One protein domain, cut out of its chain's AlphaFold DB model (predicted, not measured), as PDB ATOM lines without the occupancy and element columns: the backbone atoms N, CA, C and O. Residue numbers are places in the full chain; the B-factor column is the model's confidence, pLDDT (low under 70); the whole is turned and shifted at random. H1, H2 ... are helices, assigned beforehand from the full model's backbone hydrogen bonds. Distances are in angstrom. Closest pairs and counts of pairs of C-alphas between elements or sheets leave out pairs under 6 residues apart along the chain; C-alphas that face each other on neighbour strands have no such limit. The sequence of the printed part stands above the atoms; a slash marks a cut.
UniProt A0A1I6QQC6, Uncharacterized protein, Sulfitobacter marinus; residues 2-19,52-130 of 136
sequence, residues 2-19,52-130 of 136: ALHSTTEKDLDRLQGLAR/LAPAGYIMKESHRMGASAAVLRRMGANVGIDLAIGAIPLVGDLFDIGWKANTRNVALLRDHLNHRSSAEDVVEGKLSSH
ATOM      1  N   ALA A   2      89.418 140.692 135.554       53.06
ATOM      2  CA  ALA A   2      90.266 141.473 136.479       53.06
ATOM      3  C   ALA A   2      91.700 141.783 135.982       53.06
ATOM      4  O   ALA A   2      92.194 142.879 136.235       53.06
ATOM      5  N   LEU A   3      92.349 140.872 135.241       59.47
ATOM      6  CA  LEU A   3      93.740 141.039 134.773       59.47
ATOM      7  C   LEU A   3      93.919 142.249 133.841       59.47
ATOM      8  O   LEU A   3      94.805 143.066 134.075       59.47
ATOM      9  N   HIS A   4      93.017 142.422 132.869       66.50
ATOM     10  CA  HIS A   4      93.021 143.573 131.957       66.50
ATOM     11  C   HIS A   4      92.936 144.908 132.716       66.50
ATOM     12  O   HIS A   4      93.633 145.860 132.384       66.50
ATOM     13  N   SER A   5      92.139 144.968 133.791       73.94
ATOM     14  CA  SER A   5      91.984 146.196 134.580       73.94
ATOM     15  C   SER A   5      93.230 146.571 135.388       73.94
ATOM     16  O   SER A   5      93.449 147.752 135.644       73.94
ATOM     17  N   THR A   6      94.043 145.592 135.799       82.00
ATOM     18  CA  THR A   6      95.296 145.844 136.525       82.00
ATOM     19  C   THR A   6      96.377 146.321 135.564       82.00
ATOM     20  O   THR A   6      97.009 147.339 135.826       82.00
ATOM     21  N   THR A   7      96.519 145.656 134.415       85.88
ATOM     22  CA  THR A   7      97.482 146.050 133.380       85.88
ATOM     23  C   THR A   7      97.224 147.464 132.865       85.88
ATOM     24  O   THR A   7      98.166 148.245 132.761       85.88
ATOM     25  N   GLU A   8      95.965 147.833 132.613       87.69
ATOM     26  CA  GLU A   8      95.618 149.197 132.192       87.69
ATOM     27  C   GLU A   8      95.954 150.244 133.260       87.69
ATOM     28  O   GLU A   8      96.559 151.271 132.955       87.69
ATOM     29  N   LYS A   9      95.668 149.965 134.539       90.38
ATOM     30  CA  LYS A   9      96.042 150.863 135.645       90.38
ATOM     31  C   LYS A   9      97.556 151.045 135.757       90.38
ATOM     32  O   LYS A   9      98.020 152.162 135.994       90.38
ATOM     33  N   ASP A  10      98.321 149.970 135.588       90.88
ATOM     34  CA  ASP A  10      99.784 150.017 135.620       90.88
ATOM     35  C   ASP A  10     100.343 150.813 134.429       90.88
ATOM     36  O   ASP A  10     101.235 151.650 134.607       90.88
ATOM     37  N   LEU A  11      99.771 150.640 133.232       92.62
ATOM     38  CA  LEU A  11     100.120 151.423 132.045       92.62
ATOM     39  C   LEU A  11      99.808 152.911 132.214       92.62
ATOM     40  O   LEU A  11     100.639 153.751 131.872       92.62
ATOM     41  N   ASP A  12      98.646 153.255 132.762       93.31
ATOM     42  CA  ASP A  12      98.250 154.646 132.985       93.31
ATOM     43  C   ASP A  12      99.139 155.327 134.029       93.31
ATOM     44  O   ASP A  12      99.565 156.475 133.846       93.31
ATOM     45  N   ARG A  13      99.505 154.593 135.089       93.25
ATOM     46  CA  ARG A  13     100.482 155.050 136.081       93.25
ATOM     47  C   ARG A  13     101.837 155.321 135.431       93.25
ATOM     48  O   ARG A  13     102.408 156.393 135.645       93.25
ATOM     49  N   LEU A  14     102.347 154.382 134.633       93.19
ATOM     50  CA  LEU A  14     103.606 154.559 133.910       93.19
ATOM     51  C   LEU A  14     103.536 155.726 132.925       93.19
ATOM     52  O   LEU A  14     104.489 156.491 132.824       93.19
ATOM     53  N   GLN A  15     102.408 155.919 132.246       95.00
ATOM     54  CA  GLN A  15     102.207 157.004 131.290       95.00
ATOM     55  C   GLN A  15     102.196 158.381 131.965       95.00
ATOM     56  O   GLN A  15     102.731 159.350 131.417       95.00
ATOM     57  N   GLY A  16     101.572 158.491 133.141       93.19
ATOM     58  CA  GLY A  16     101.604 159.696 133.971       93.19
ATOM     59  C   GLY A  16     103.019 160.020 134.442       93.19
ATOM     60  O   GLY A  16     103.494 161.139 134.242       93.19
ATOM     61  N   LEU A  17     103.713 159.013 134.978       90.75
ATOM     62  CA  LEU A  17     105.094 159.134 135.432       90.75
ATOM     63  C   LEU A  17     106.033 159.543 134.287       90.75
ATOM     64  O   LEU A  17     106.751 160.530 134.408       90.75
ATOM     65  N   ALA A  18     105.965 158.849 133.151       91.00
ATOM     66  CA  ALA A  18     106.778 159.120 131.972       91.00
ATOM     67  C   ALA A  18     106.621 160.558 131.470       91.00
ATOM     68  O   ALA A  18     107.615 161.231 131.211       91.00
ATOM     69  N   ARG A  19     105.377 161.055 131.396       90.50
ATOM     70  CA  ARG A  19     105.109 162.447 131.008       90.50
ATOM     71  C   ARG A  19     105.702 163.427 132.011       90.50
ATOM     72  O   ARG A  19     106.389 164.354 131.597       90.50
ATOM     73  N   LEU A  52     119.212 158.810 134.443       77.38
ATOM     74  CA  LEU A  52     118.807 157.497 133.933       77.38
ATOM     75  C   LEU A  52     117.800 156.749 134.816       77.38
ATOM     76  O   LEU A  52     117.128 155.836 134.334       77.38
ATOM     77  N   ALA A  53     117.661 157.120 136.090       82.69
ATOM     78  CA  ALA A  53     116.715 156.507 137.025       82.69
ATOM     79  C   ALA A  53     115.262 156.381 136.491       82.69
ATOM     80  O   ALA A  53     114.696 155.287 136.594       82.69
ATOM     81  N   PRO A  54     114.656 157.420 135.876       83.75
ATOM     82  CA  PRO A  54     113.362 157.337 135.186       83.75
ATOM     83  C   PRO A  54     113.257 156.190 134.186       83.75
ATOM     84  O   PRO A  54     112.368 155.337 134.272       83.75
ATOM     85  N   ALA A  55     114.204 156.166 133.252       86.56
ATOM     86  CA  ALA A  55     114.260 155.204 132.176       86.56
ATOM     87  C   ALA A  55     114.437 153.790 132.737       86.56
ATOM     88  O   ALA A  55     113.723 152.867 132.340       86.56
ATOM     89  N   GLY A  56     115.327 153.639 133.723       89.50
ATOM     90  CA  GLY A  56     115.556 152.381 134.426       89.50
ATOM     91  C   GLY A  56     114.305 151.862 135.133       89.50
ATOM     92  O   GLY A  56     113.988 150.677 135.019       89.50
ATOM     93  N   TYR A  57     113.548 152.731 135.810       90.75
ATOM     94  CA  TYR A  57     112.298 152.344 136.467       90.75
ATOM     95  C   TYR A  57     111.242 151.881 135.457       90.75
ATOM     96  O   TYR A  57     110.667 150.805 135.627       90.75
ATOM     97  N   ILE A  58     111.029 152.639 134.376       91.38
ATOM     98  CA  ILE A  58     110.061 152.282 133.329       91.38
ATOM     99  C   ILE A  58     110.446 150.958 132.663       91.38
ATOM    100  O   ILE A  58     109.582 150.109 132.447       91.38
ATOM    101  N   MET A  59     111.730 150.733 132.373       94.06
ATOM    102  CA  MET A  59     112.213 149.469 131.805       94.06
ATOM    103  C   MET A  59     112.045 148.290 132.768       94.06
ATOM    104  O   MET A  59     111.613 147.218 132.343       94.06
ATOM    105  N   LYS A  60     112.329 148.485 134.062       93.62
ATOM    106  CA  LYS A  60     112.116 147.465 135.098       93.62
ATOM    107  C   LYS A  60     110.644 147.069 135.197       93.62
ATOM    108  O   LYS A  60     110.332 145.880 135.229       93.62
ATOM    109  N   GLU A  61     109.749 148.051 135.218       93.81
ATOM    110  CA  GLU A  61     108.312 147.799 135.303       93.81
ATOM    111  C   GLU A  61     107.785 147.130 134.029       93.81
ATOM    112  O   GLU A  61     107.084 146.126 134.093       93.81
ATOM    113  N   SER A  62     108.239 147.591 132.864       91.38
ATOM    114  CA  SER A  62     107.930 146.967 131.573       91.38
ATOM    115  C   SER A  62     108.341 145.495 131.538       91.38
ATOM    116  O   SER A  62     107.587 144.648 131.060       91.38
ATOM    117  N   HIS A  63     109.519 145.164 132.073       94.12
ATOM    118  CA  HIS A  63     109.968 143.779 132.186       94.12
ATOM    119  C   HIS A  63     109.065 142.956 133.115       94.12
ATOM    120  O   HIS A  63     108.680 141.846 132.753       94.12
ATOM    121  N   ARG A  64     108.658 143.518 134.264       93.00
ATOM    122  CA  ARG A  64     107.710 142.881 135.197       93.00
ATOM    123  C   ARG A  64     106.345 142.626 134.555       93.00
ATOM    124  O   ARG A  64     105.746 141.585 134.798       93.00
ATOM    125  N   MET A  65     105.895 143.531 133.690       89.62
ATOM    126  CA  MET A  65     104.670 143.396 132.892       89.62
ATOM    127  C   MET A  65     104.842 142.442 131.693       89.62
ATOM    128  O   MET A  65     103.910 142.211 130.925       89.62
ATOM    129  N   GLY A  66     106.027 141.850 131.524       91.12
ATOM    130  CA  GLY A  66     106.298 140.823 130.529       91.12
ATOM    131  C   GLY A  66     106.710 141.364 129.162       91.12
ATOM    132  O   GLY A  66     106.512 140.668 128.164       91.12
ATOM    133  N   ALA A  67     107.270 142.572 129.073       93.06
ATOM    134  CA  ALA A  67     107.870 143.069 127.836       93.06
ATOM    135  C   ALA A  67     108.935 142.097 127.301       93.06
ATOM    136  O   ALA A  67     109.761 141.567 128.048       93.06
ATOM    137  N   SER A  68     108.934 141.879 125.985       93.44
ATOM    138  CA  SER A  68     109.950 141.042 125.341       93.44
ATOM    139  C   SER A  68     111.328 141.718 125.348       93.44
ATOM    140  O   SER A  68     111.438 142.946 125.369       93.44
ATOM    141  N   ALA A  69     112.401 140.930 125.230       92.75
ATOM    142  CA  ALA A  69     113.762 141.465 125.104       92.75
ATOM    143  C   ALA A  69     113.919 142.409 123.894       92.75
ATOM    144  O   ALA A  69     114.700 143.358 123.926       92.75
ATOM    145  N   ALA A  70     113.157 142.188 122.817       93.94
ATOM    146  CA  ALA A  70     113.133 143.090 121.670       93.94
ATOM    147  C   ALA A  70     112.548 144.466 122.025       93.94
ATOM    148  O   ALA A  70     113.116 145.481 121.625       93.94
ATOM    149  N   VAL A  71     111.465 144.504 122.807       93.94
ATOM    150  CA  VAL A  71     110.853 145.752 123.287       93.94
ATOM    151  C   VAL A  71     111.792 146.480 124.240       93.94
ATOM    152  O   VAL A  71     112.063 147.655 124.022       93.94
ATOM    153  N   LEU A  72     112.385 145.782 125.213       93.38
ATOM    154  CA  LEU A  72     113.337 146.389 126.151       93.38
ATOM    155  C   LEU A  72     114.561 146.992 125.439       93.38
ATOM    156  O   LEU A  72     114.998 148.085 125.792       93.38
ATOM    157  N   ARG A  73     115.084 146.341 124.389       95.25
ATOM    158  CA  ARG A  73     116.165 146.915 123.565       95.25
ATOM    159  C   ARG A  73     115.736 148.195 122.847       95.25
ATOM    160  O   ARG A  73     116.489 149.163 122.846       95.25
ATOM    161  N   ARG A  74     114.533 148.223 122.263       94.69
ATOM    162  CA  ARG A  74     113.980 149.438 121.632       94.69
ATOM    163  C   ARG A  74     113.790 150.556 122.653       94.69
ATOM    164  O   ARG A  74     114.080 151.709 122.354       94.69
ATOM    165  N   MET A  75     113.375 150.207 123.869       94.31
ATOM    166  CA  MET A  75     113.245 151.168 124.957       94.31
ATOM    167  C   MET A  75     114.591 151.774 125.361       94.31
ATOM    168  O   MET A  75     114.689 152.986 125.540       94.31
ATOM    169  N   GLY A  76     115.640 150.951 125.445       92.00
ATOM    170  CA  GLY A  76     117.005 151.423 125.683       92.00
ATOM    171  C   GLY A  76     117.518 152.330 124.560       92.00
ATOM    172  O   GLY A  76     118.122 153.362 124.837       92.00
ATOM    173  N   ALA A  77     117.214 152.007 123.298       93.94
ATOM    174  CA  ALA A  77     117.573 152.855 122.161       93.94
ATOM    175  C   ALA A  77     116.898 154.236 122.230       93.94
ATOM    176  O   ALA A  77     117.560 155.243 121.999       93.94
ATOM    177  N   ASN A  78     115.617 154.304 122.614       91.06
ATOM    178  CA  ASN A  78     114.926 155.583 122.800       91.06
ATOM    179  C   ASN A  78     115.622 156.468 123.840       91.06
ATOM    180  O   ASN A  78     115.739 157.667 123.620       91.06
ATOM    181  N   VAL A  79     116.076 155.874 124.945       88.31
ATOM    182  CA  VAL A  79     116.798 156.577 126.016       88.31
ATOM    183  C   VAL A  79     118.161 157.048 125.513       88.31
ATOM    184  O   VAL A  79     118.506 158.205 125.699       88.31
ATOM    185  N   GLY A  80     118.906 156.197 124.802       87.25
ATOM    186  CA  GLY A  80     120.196 156.577 124.221       87.25
ATOM    187  C   GLY A  80     120.096 157.734 123.220       87.25
ATOM    188  O   GLY A  80     120.951 158.616 123.222       87.25
ATOM    189  N   ILE A  81     119.036 157.768 122.405       87.31
ATOM    190  CA  ILE A  81     118.767 158.875 121.474       87.31
ATOM    191  C   ILE A  81     118.492 160.175 122.237       87.31
ATOM    192  O   ILE A  81     119.027 161.216 121.867       87.31
ATOM    193  N   ASP A  82     117.689 160.124 123.301       80.00
ATOM    194  CA  ASP A  82     117.389 161.302 124.123       80.00
ATOM    195  C   ASP A  82     118.644 161.873 124.787       80.00
ATOM    196  O   ASP A  82     118.897 163.070 124.692       80.00
ATOM    197  N   LEU A  83     119.490 161.009 125.358       78.62
ATOM    198  CA  LEU A  83     120.778 161.418 125.923       78.62
ATOM    199  C   LEU A  83     121.690 162.055 124.867       78.62
ATOM    200  O   LEU A  83     122.320 163.074 125.134       78.62
ATOM    201  N   ALA A  84     121.752 161.472 123.665       81.19
ATOM    202  CA  ALA A  84     122.566 162.004 122.577       81.19
ATOM    203  C   ALA A  84     122.075 163.383 122.108       81.19
ATOM    204  O   ALA A  84     122.892 164.258 121.832       81.19
ATOM    205  N   ILE A  85     120.754 163.592 122.048       76.50
ATOM    206  CA  ILE A  85     120.148 164.885 121.698       76.50
ATOM    207  C   ILE A  85     120.375 165.908 122.820       76.50
ATOM    208  O   ILE A  85     120.783 167.035 122.545       76.50
ATOM    209  N   GLY A  86     120.156 165.515 124.078       69.44
ATOM    210  CA  GLY A  86     120.344 166.368 125.255       69.44
ATOM    211  C   GLY A  86     121.798 166.787 125.495       69.44
ATOM    212  O   GLY A  86     122.043 167.799 126.146       69.44
ATOM    213  N   ALA A  87     122.765 166.058 124.933       70.94
ATOM    214  CA  ALA A  87     124.185 166.390 125.000       70.94
ATOM    215  C   ALA A  87     124.611 167.536 124.060       70.94
ATOM    216  O   ALA A  87     125.771 167.943 124.114       70.94
ATOM    217  N   ILE A  88     123.722 168.056 123.199       68.94
ATOM    218  CA  ILE A  88     124.038 169.138 122.254       68.94
ATOM    219  C   ILE A  88     123.681 170.510 122.870       68.94
ATOM    220  O   ILE A  88     122.514 170.916 122.831       68.94
ATOM    221  N   PRO A  89     124.651 171.275 123.413       53.72
ATOM    222  CA  PRO A  89     124.407 172.643 123.870       53.72
ATOM    223  C   PRO A  89     124.044 173.541 122.675       53.72
ATOM    224  O   PRO A  89     124.555 173.338 121.579       53.72
ATOM    225  N   LEU A  90     123.192 174.552 122.888       55.03
ATOM    226  CA  LEU A  90     122.681 175.519 121.886       55.03
ATOM    227  C   LEU A  90     121.519 175.045 120.988       55.03
ATOM    228  O   LEU A  90     120.895 175.878 120.338       55.03
ATOM    229  N   VAL A  91     121.176 173.752 120.968       53.50
ATOM    230  CA  VAL A  91     120.003 173.237 120.221       53.50
ATOM    231  C   VAL A  91     118.719 173.268 121.067       53.50
ATOM    232  O   VAL A  91     117.622 173.325 120.515       53.50
ATOM    233  N   GLY A  92     118.844 173.303 122.399       51.88
ATOM    234  CA  GLY A  92     117.725 173.220 123.349       51.88
ATOM    235  C   GLY A  92     116.677 174.336 123.246       51.88
ATOM    236  O   GLY A  92     115.497 174.053 123.413       51.88
ATOM    237  N   ASP A  93     117.076 175.560 122.891       51.50
ATOM    238  CA  ASP A  93     116.162 176.717 122.840       51.50
ATOM    239  C   ASP A  93     115.416 176.832 121.496       51.50
ATOM    240  O   ASP A  93     114.387 177.498 121.407       51.50
ATOM    241  N   LEU A  94     115.920 176.172 120.440       48.31
ATOM    242  CA  LEU A  94     115.300 176.144 119.106       48.31
ATOM    243  C   LEU A  94     114.574 174.817 118.819       48.31
ATOM    244  O   LEU A  94     113.755 174.740 117.904       48.31
ATOM    245  N   PHE A  95     114.831 173.779 119.619       46.28
ATOM    246  CA  PHE A  95     114.126 172.503 119.577       46.28
ATOM    247  C   PHE A  95     113.284 172.298 120.841       46.28
ATOM    248  O   PHE A  95     113.562 171.442 121.677       46.28
ATOM    249  N   ASP A  96     112.119 172.947 120.867       53.12
ATOM    250  CA  ASP A  96     110.980 172.584 121.737       53.12
ATOM    251  C   ASP A  96     110.513 171.109 121.553       53.12
ATOM    252  O   ASP A  96     109.688 170.550 122.295       53.12
ATOM    253  N   ILE A  97     111.084 170.420 120.561       55.78
ATOM    254  CA  ILE A  97     110.768 169.069 120.105       55.78
ATOM    255  C   ILE A  97     111.815 168.061 120.619       55.78
ATOM    256  O   ILE A  97     112.318 167.222 119.880       55.78
ATOM    257  N   GLY A  98     112.153 168.114 121.910       65.88
ATOM    258  CA  GLY A  98     112.992 167.085 122.541       65.88
ATOM    259  C   GLY A  98     112.418 165.665 122.379       65.88
ATOM    260  O   GLY A  98     111.196 165.457 122.391       65.88
ATOM    261  N   TRP A  99     113.278 164.657 122.241       80.44
ATOM    262  CA  TRP A  99     112.857 163.269 122.079       80.44
ATOM    263  C   TRP A  99     112.343 162.687 123.411       80.44
ATOM    264  O   TRP A  99     113.099 162.159 124.197       80.44
ATOM    265  N   LYS A 100     111.025 162.697 123.652       87.81
ATOM    266  CA  LYS A 100     110.382 162.140 124.866       87.81
ATOM    267  C   LYS A 100     110.554 160.613 125.014       87.81
ATOM    268  O   LYS A 100     109.652 159.847 124.655       87.81
ATOM    269  N   ALA A 101     111.717 160.153 125.474       88.44
ATOM    270  CA  ALA A 101     112.064 158.733 125.542       88.44
ATOM    271  C   ALA A 101     111.149 157.943 126.479       88.44
ATOM    272  O   ALA A 101     110.683 156.867 126.101       88.44
ATOM    273  N   ASN A 102     110.838 158.477 127.664       91.62
ATOM    274  CA  ASN A 102     110.025 157.767 128.650       91.62
ATOM    275  C   ASN A 102     108.600 157.555 128.130       91.62
ATOM    276  O   ASN A 102     108.065 156.448 128.192       91.62
ATOM    277  N   THR A 103     108.005 158.593 127.539       93.50
ATOM    278  CA  THR A 103     106.676 158.515 126.921       93.50
ATOM    279  C   THR A 103     106.642 157.489 125.785       93.50
ATOM    280  O   THR A 103     105.723 156.673 125.724       93.50
ATOM    281  N   ARG A 104     107.655 157.479 124.908       93.75
ATOM    282  CA  ARG A 104     107.750 156.492 123.816       93.75
ATOM    283  C   ARG A 104     107.943 155.067 124.327       93.75
ATOM    284  O   ARG A 104     107.423 154.129 123.732       93.75
ATOM    285  N   ASN A 105     108.652 154.900 125.436       94.88
ATOM    286  CA  ASN A 105     108.867 153.604 126.066       94.88
ATOM    287  C   ASN A 105     107.573 153.002 126.615       94.88
ATOM    288  O   ASN A 105     107.313 151.821 126.396       94.88
ATOM    289  N   VAL A 106     106.734 153.815 127.261       94.56
ATOM    290  CA  VAL A 106     105.413 153.368 127.728       94.56
ATOM    291  C   VAL A 106     104.481 153.058 126.554       94.56
ATOM    292  O   VAL A 106     103.756 152.067 126.608       94.56
ATOM    293  N   ALA A 107     104.546 153.830 125.465       94.94
ATOM    294  CA  ALA A 107     103.792 153.531 124.245       94.94
ATOM    295  C   ALA A 107     104.202 152.179 123.630       94.94
ATOM    296  O   ALA A 107     103.343 151.348 123.350       94.94
ATOM    297  N   LEU A 108     105.510 151.909 123.519       94.44
ATOM    298  CA  LEU A 108     106.019 150.612 123.052       94.44
ATOM    299  C   LEU A 108     105.554 149.448 123.932       94.44
ATOM    300  O   LEU A 108     105.236 148.375 123.418       94.44
ATOM    301  N   LEU A 109     105.533 149.642 125.254       94.75
ATOM    302  CA  LEU A 109     105.014 148.642 126.180       94.75
ATOM    303  C   LEU A 109     103.521 148.389 125.940       94.75
ATOM    304  O   LEU A 109     103.121 147.233 125.823       94.75
ATOM    305  N   ARG A 110     102.712 149.452 125.849       94.38
ATOM    306  CA  ARG A 110     101.266 149.357 125.602       94.38
ATOM    307  C   ARG A 110     100.976 148.597 124.310       94.38
ATOM    308  O   ARG A 110     100.201 147.644 124.330       94.38
ATOM    309  N   ASP A 111     101.656 148.949 123.221       93.06
ATOM    310  CA  ASP A 111     101.501 148.263 121.937       93.06
ATOM    311  C   ASP A 111     101.851 146.777 122.052       93.06
ATOM    312  O   ASP A 111     101.103 145.924 121.576       93.06
ATOM    313  N   HIS A 112     102.959 146.443 122.719       92.56
ATOM    314  CA  HIS A 112     103.376 145.052 122.918       92.56
ATOM    315  C   HIS A 112     102.343 144.233 123.702       92.56
ATOM    316  O   HIS A 112     102.074 143.085 123.346       92.56
ATOM    317  N   LEU A 113     101.753 144.807 124.752       91.06
ATOM    318  CA  LEU A 113     100.743 144.124 125.563       91.06
ATOM    319  C   LEU A 113      99.427 143.933 124.800       91.06
ATOM    320  O   LEU A 113      98.873 142.837 124.837       91.06
ATOM    321  N   ASN A 114      98.991 144.935 124.033       89.94
ATOM    322  CA  ASN A 114      97.779 144.856 123.209       89.94
ATOM    323  C   ASN A 114      97.878 143.796 122.100       89.94
ATOM    324  O   ASN A 114      96.913 143.088 121.809       89.94
ATOM    325  N   HIS A 115      99.051 143.657 121.475       88.62
ATOM    326  CA  HIS A 115      99.266 142.615 120.468       88.62
ATOM    327  C   HIS A 115      99.278 141.215 121.089       88.62
ATOM    328  O   HIS A 115      98.825 140.263 120.454       88.62
ATOM    329  N   ARG A 116      99.779 141.074 122.323       86.06
ATOM    330  CA  ARG A 116      99.763 139.793 123.039       86.06
ATOM    331  C   ARG A 116      98.341 139.373 123.404       86.06
ATOM    332  O   ARG A 116      97.984 138.242 123.096       86.06
ATOM    333  N   SER A 117      97.544 140.261 124.001       82.19
ATOM    334  CA  SER A 117      96.158 139.940 124.376       82.19
ATOM    335  C   SER A 117      95.320 139.553 123.157       82.19
ATOM    336  O   SER A 117      94.662 138.518 123.162       82.19
ATOM    337  N   SER A 118      95.449 140.304 122.060       79.12
ATOM    338  CA  SER A 118      94.756 139.994 120.802       79.12
ATOM    339  C   SER A 118      95.141 138.620 120.235       79.12
ATOM    340  O   SER A 118      94.306 137.926 119.659       79.12
ATOM    341  N   ALA A 119      96.407 138.210 120.375       78.31
ATOM    342  CA  ALA A 119      96.858 136.895 119.927       78.31
ATOM    343  C   ALA A 119      96.291 135.760 120.798       78.31
ATOM    344  O   ALA A 119      95.931 134.713 120.261       78.31
ATOM    345  N   GLU A 120      96.185 135.971 122.112       78.38
ATOM    346  CA  GLU A 120      95.582 135.018 123.053       78.38
ATOM    347  C   GLU A 120      94.083 134.824 122.765       78.38
ATOM    348  O   GLU A 120      93.645 133.684 122.592       78.38
ATOM    349  N   ASP A 121      93.332 135.912 122.572       77.75
ATOM    350  CA  ASP A 121      91.894 135.871 122.259       77.75
ATOM    351  C   ASP A 121      91.601 135.107 120.951       77.75
ATOM    352  O   ASP A 121      90.649 134.326 120.857       77.75
ATOM    353  N   VAL A 122      92.447 135.280 119.926       78.25
ATOM    354  CA  VAL A 122      92.323 134.559 118.646       78.25
ATOM    355  C   VAL A 122      92.600 133.063 118.808       78.25
ATOM    356  O   VAL A 122      91.948 132.241 118.156       78.25
ATOM    357  N   VAL A 123      93.570 132.688 119.644       77.00
ATOM    358  CA  VAL A 123      93.904 131.280 119.902       77.00
ATOM    359  C   VAL A 123      92.784 130.601 120.690       77.00
ATOM    360  O   VAL A 123      92.352 129.515 120.302       77.00
ATOM    361  N   GLU A 124      92.260 131.247 121.730       75.19
ATOM    362  CA  GLU A 124      91.158 130.709 122.535       75.19
ATOM    363  C   GLU A 124      89.859 130.588 121.727       75.19
ATOM    364  O   GLU A 124      89.189 129.555 121.789       75.19
ATOM    365  N   GLY A 125      89.560 131.557 120.855       71.69
ATOM    366  CA  GLY A 125      88.448 131.460 119.906       71.69
ATOM    367  C   GLY A 125      88.564 130.249 118.969       71.69
ATOM    368  O   GLY A 125      87.589 129.524 118.777       71.69
ATOM    369  N   LYS A 126      89.768 129.970 118.442       72.81
ATOM    370  CA  LYS A 126      90.033 128.798 117.581       72.81
ATOM    371  C   LYS A 126      89.939 127.462 118.330       72.81
ATOM    372  O   LYS A 126      89.524 126.460 117.738       72.81
ATOM    373  N   LEU A 127      90.319 127.439 119.608       68.62
ATOM    374  CA  LEU A 127      90.220 126.262 120.476       68.62
ATOM    375  C   LEU A 127      88.768 125.986 120.890       68.62
ATOM    376  O   LEU A 127      88.329 124.842 120.823       68.62
ATOM    377  N   SER A 128      87.995 127.021 121.228       67.00
ATOM    378  CA  SER A 128      86.573 126.898 121.575       67.00
ATOM    379  C   SER A 128      85.722 126.421 120.388       67.00
ATOM    380  O   SER A 128      84.796 125.630 120.563       67.00
ATOM    381  N   SER A 129      86.083 126.808 119.159       65.50
ATOM    382  CA  SER A 129      85.421 126.317 117.942       65.50
ATOM    383  C   SER A 129      85.716 124.848 117.590       65.50
ATOM    384  O   SER A 129      85.012 124.281 116.757       65.50
ATOM    385  N   HIS A 130      86.698 124.196 118.229       59.56
ATOM    386  CA  HIS A 130      86.942 122.750 118.108       59.56
ATOM    387  C   HIS A 130      86.120 121.962 119.142       59.56
ATOM    388  O   HIS A 130      86.659 121.215 119.955       59.56
TER     389      HIS A 130
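AT A GLANCE: This is residues 2 to 19 and 52 to 130 of the 136 residues of an uncharacterized protein of Sulfitobacter marinus (UniProt A0A1I6QQC6). Four helices lie nearly lengthwise in an up-and-down bundle, each running against the one before it, with H1 and H3 diagonally across from each other and H4 reaching in between H1, H2 and H3 with its first part. Residues 118 to 130, of which 118 to 128 belong to H4, stick out past one end of the bundle as a free arm, and residues 87 to 94 of the loop between H3 and H4 stick out at the other end. The printed part has 97 residues with four named helices, in the order H1, H2, H3, H4, and no named strand; its class is all helix. The whole is loose, with a radius of gyration of the C-alphas of 16.7 A, and spans 64 by 21 by 21 A; the arm and the loop add to its length, and the body without them spans 42 by 24 by 21 A.

HOW THE PARTS SIT: H1, residues 2 to 19, and H2, residues 52 to 64, run opposite ways at a shallow tilt of 11 degrees. They only just touch, with 3 pairs of C-alphas within 8 A, the closest being those of Leu 14 and Ile 58 at 6.9 A. H3, residues 69 to 86, forms a helical hairpin with H2, at a shallow tilt of 13 degrees; it touches H2 with residues 72 to 79 alone, and the closest C-alphas are those of Met 59 and Leu 72, 6.5 A apart. H1 and H3 are apart. H4, residues 101 to 128, touches H3 with residues 101 to 112 alone, as a second helical hairpin at a shallow tilt of 17 degrees; the closest C-alphas, of Asn 78 and Ala 101, are 5.1 A apart. H4 touches H1 with residues 102 to 110 alone, opposite ways at 16 degrees, closest at the C-alphas of Ala 18 and Asn 102, 4.8 A. H4 touches H2 with residues 101 to 109 alone and runs the same way at 5 degrees, closest at the C-alphas of Ala 55 and Asn 102, 6.1 A. In H1, H2, H3 and H4 every O i to N i+4 pair is within hydrogen-bond range.

IN THESE COORDINATES: H1 begins at C-alpha 2, (90.266, 141.473, 136.479), and is 26.3 A long from first to last C-alpha. H2 measures 18.4 A and H3 25.8 A; C-alpha 69, where H3 begins, is at (113.762, 141.465, 125.104). H4, the longest, measures 41.0 A and ends at C-alpha 128, (86.573, 126.898, 121.575).

THE WHOLE: The two C-alphas farthest apart, of Leu 90 and His 130, are 63.8 A apart. Residues 20 to 51 are not printed, and C-alphas 19 and 52 are 14.9 A apart across this cut. The link from H2 to H3 is tight; that from H3 to H4, residues 87 to 100, is long. The mean pLDDT of the printed part is 82.3; residues 2 to 4, 86, 88 to 98 and 127 to 130 are under 70.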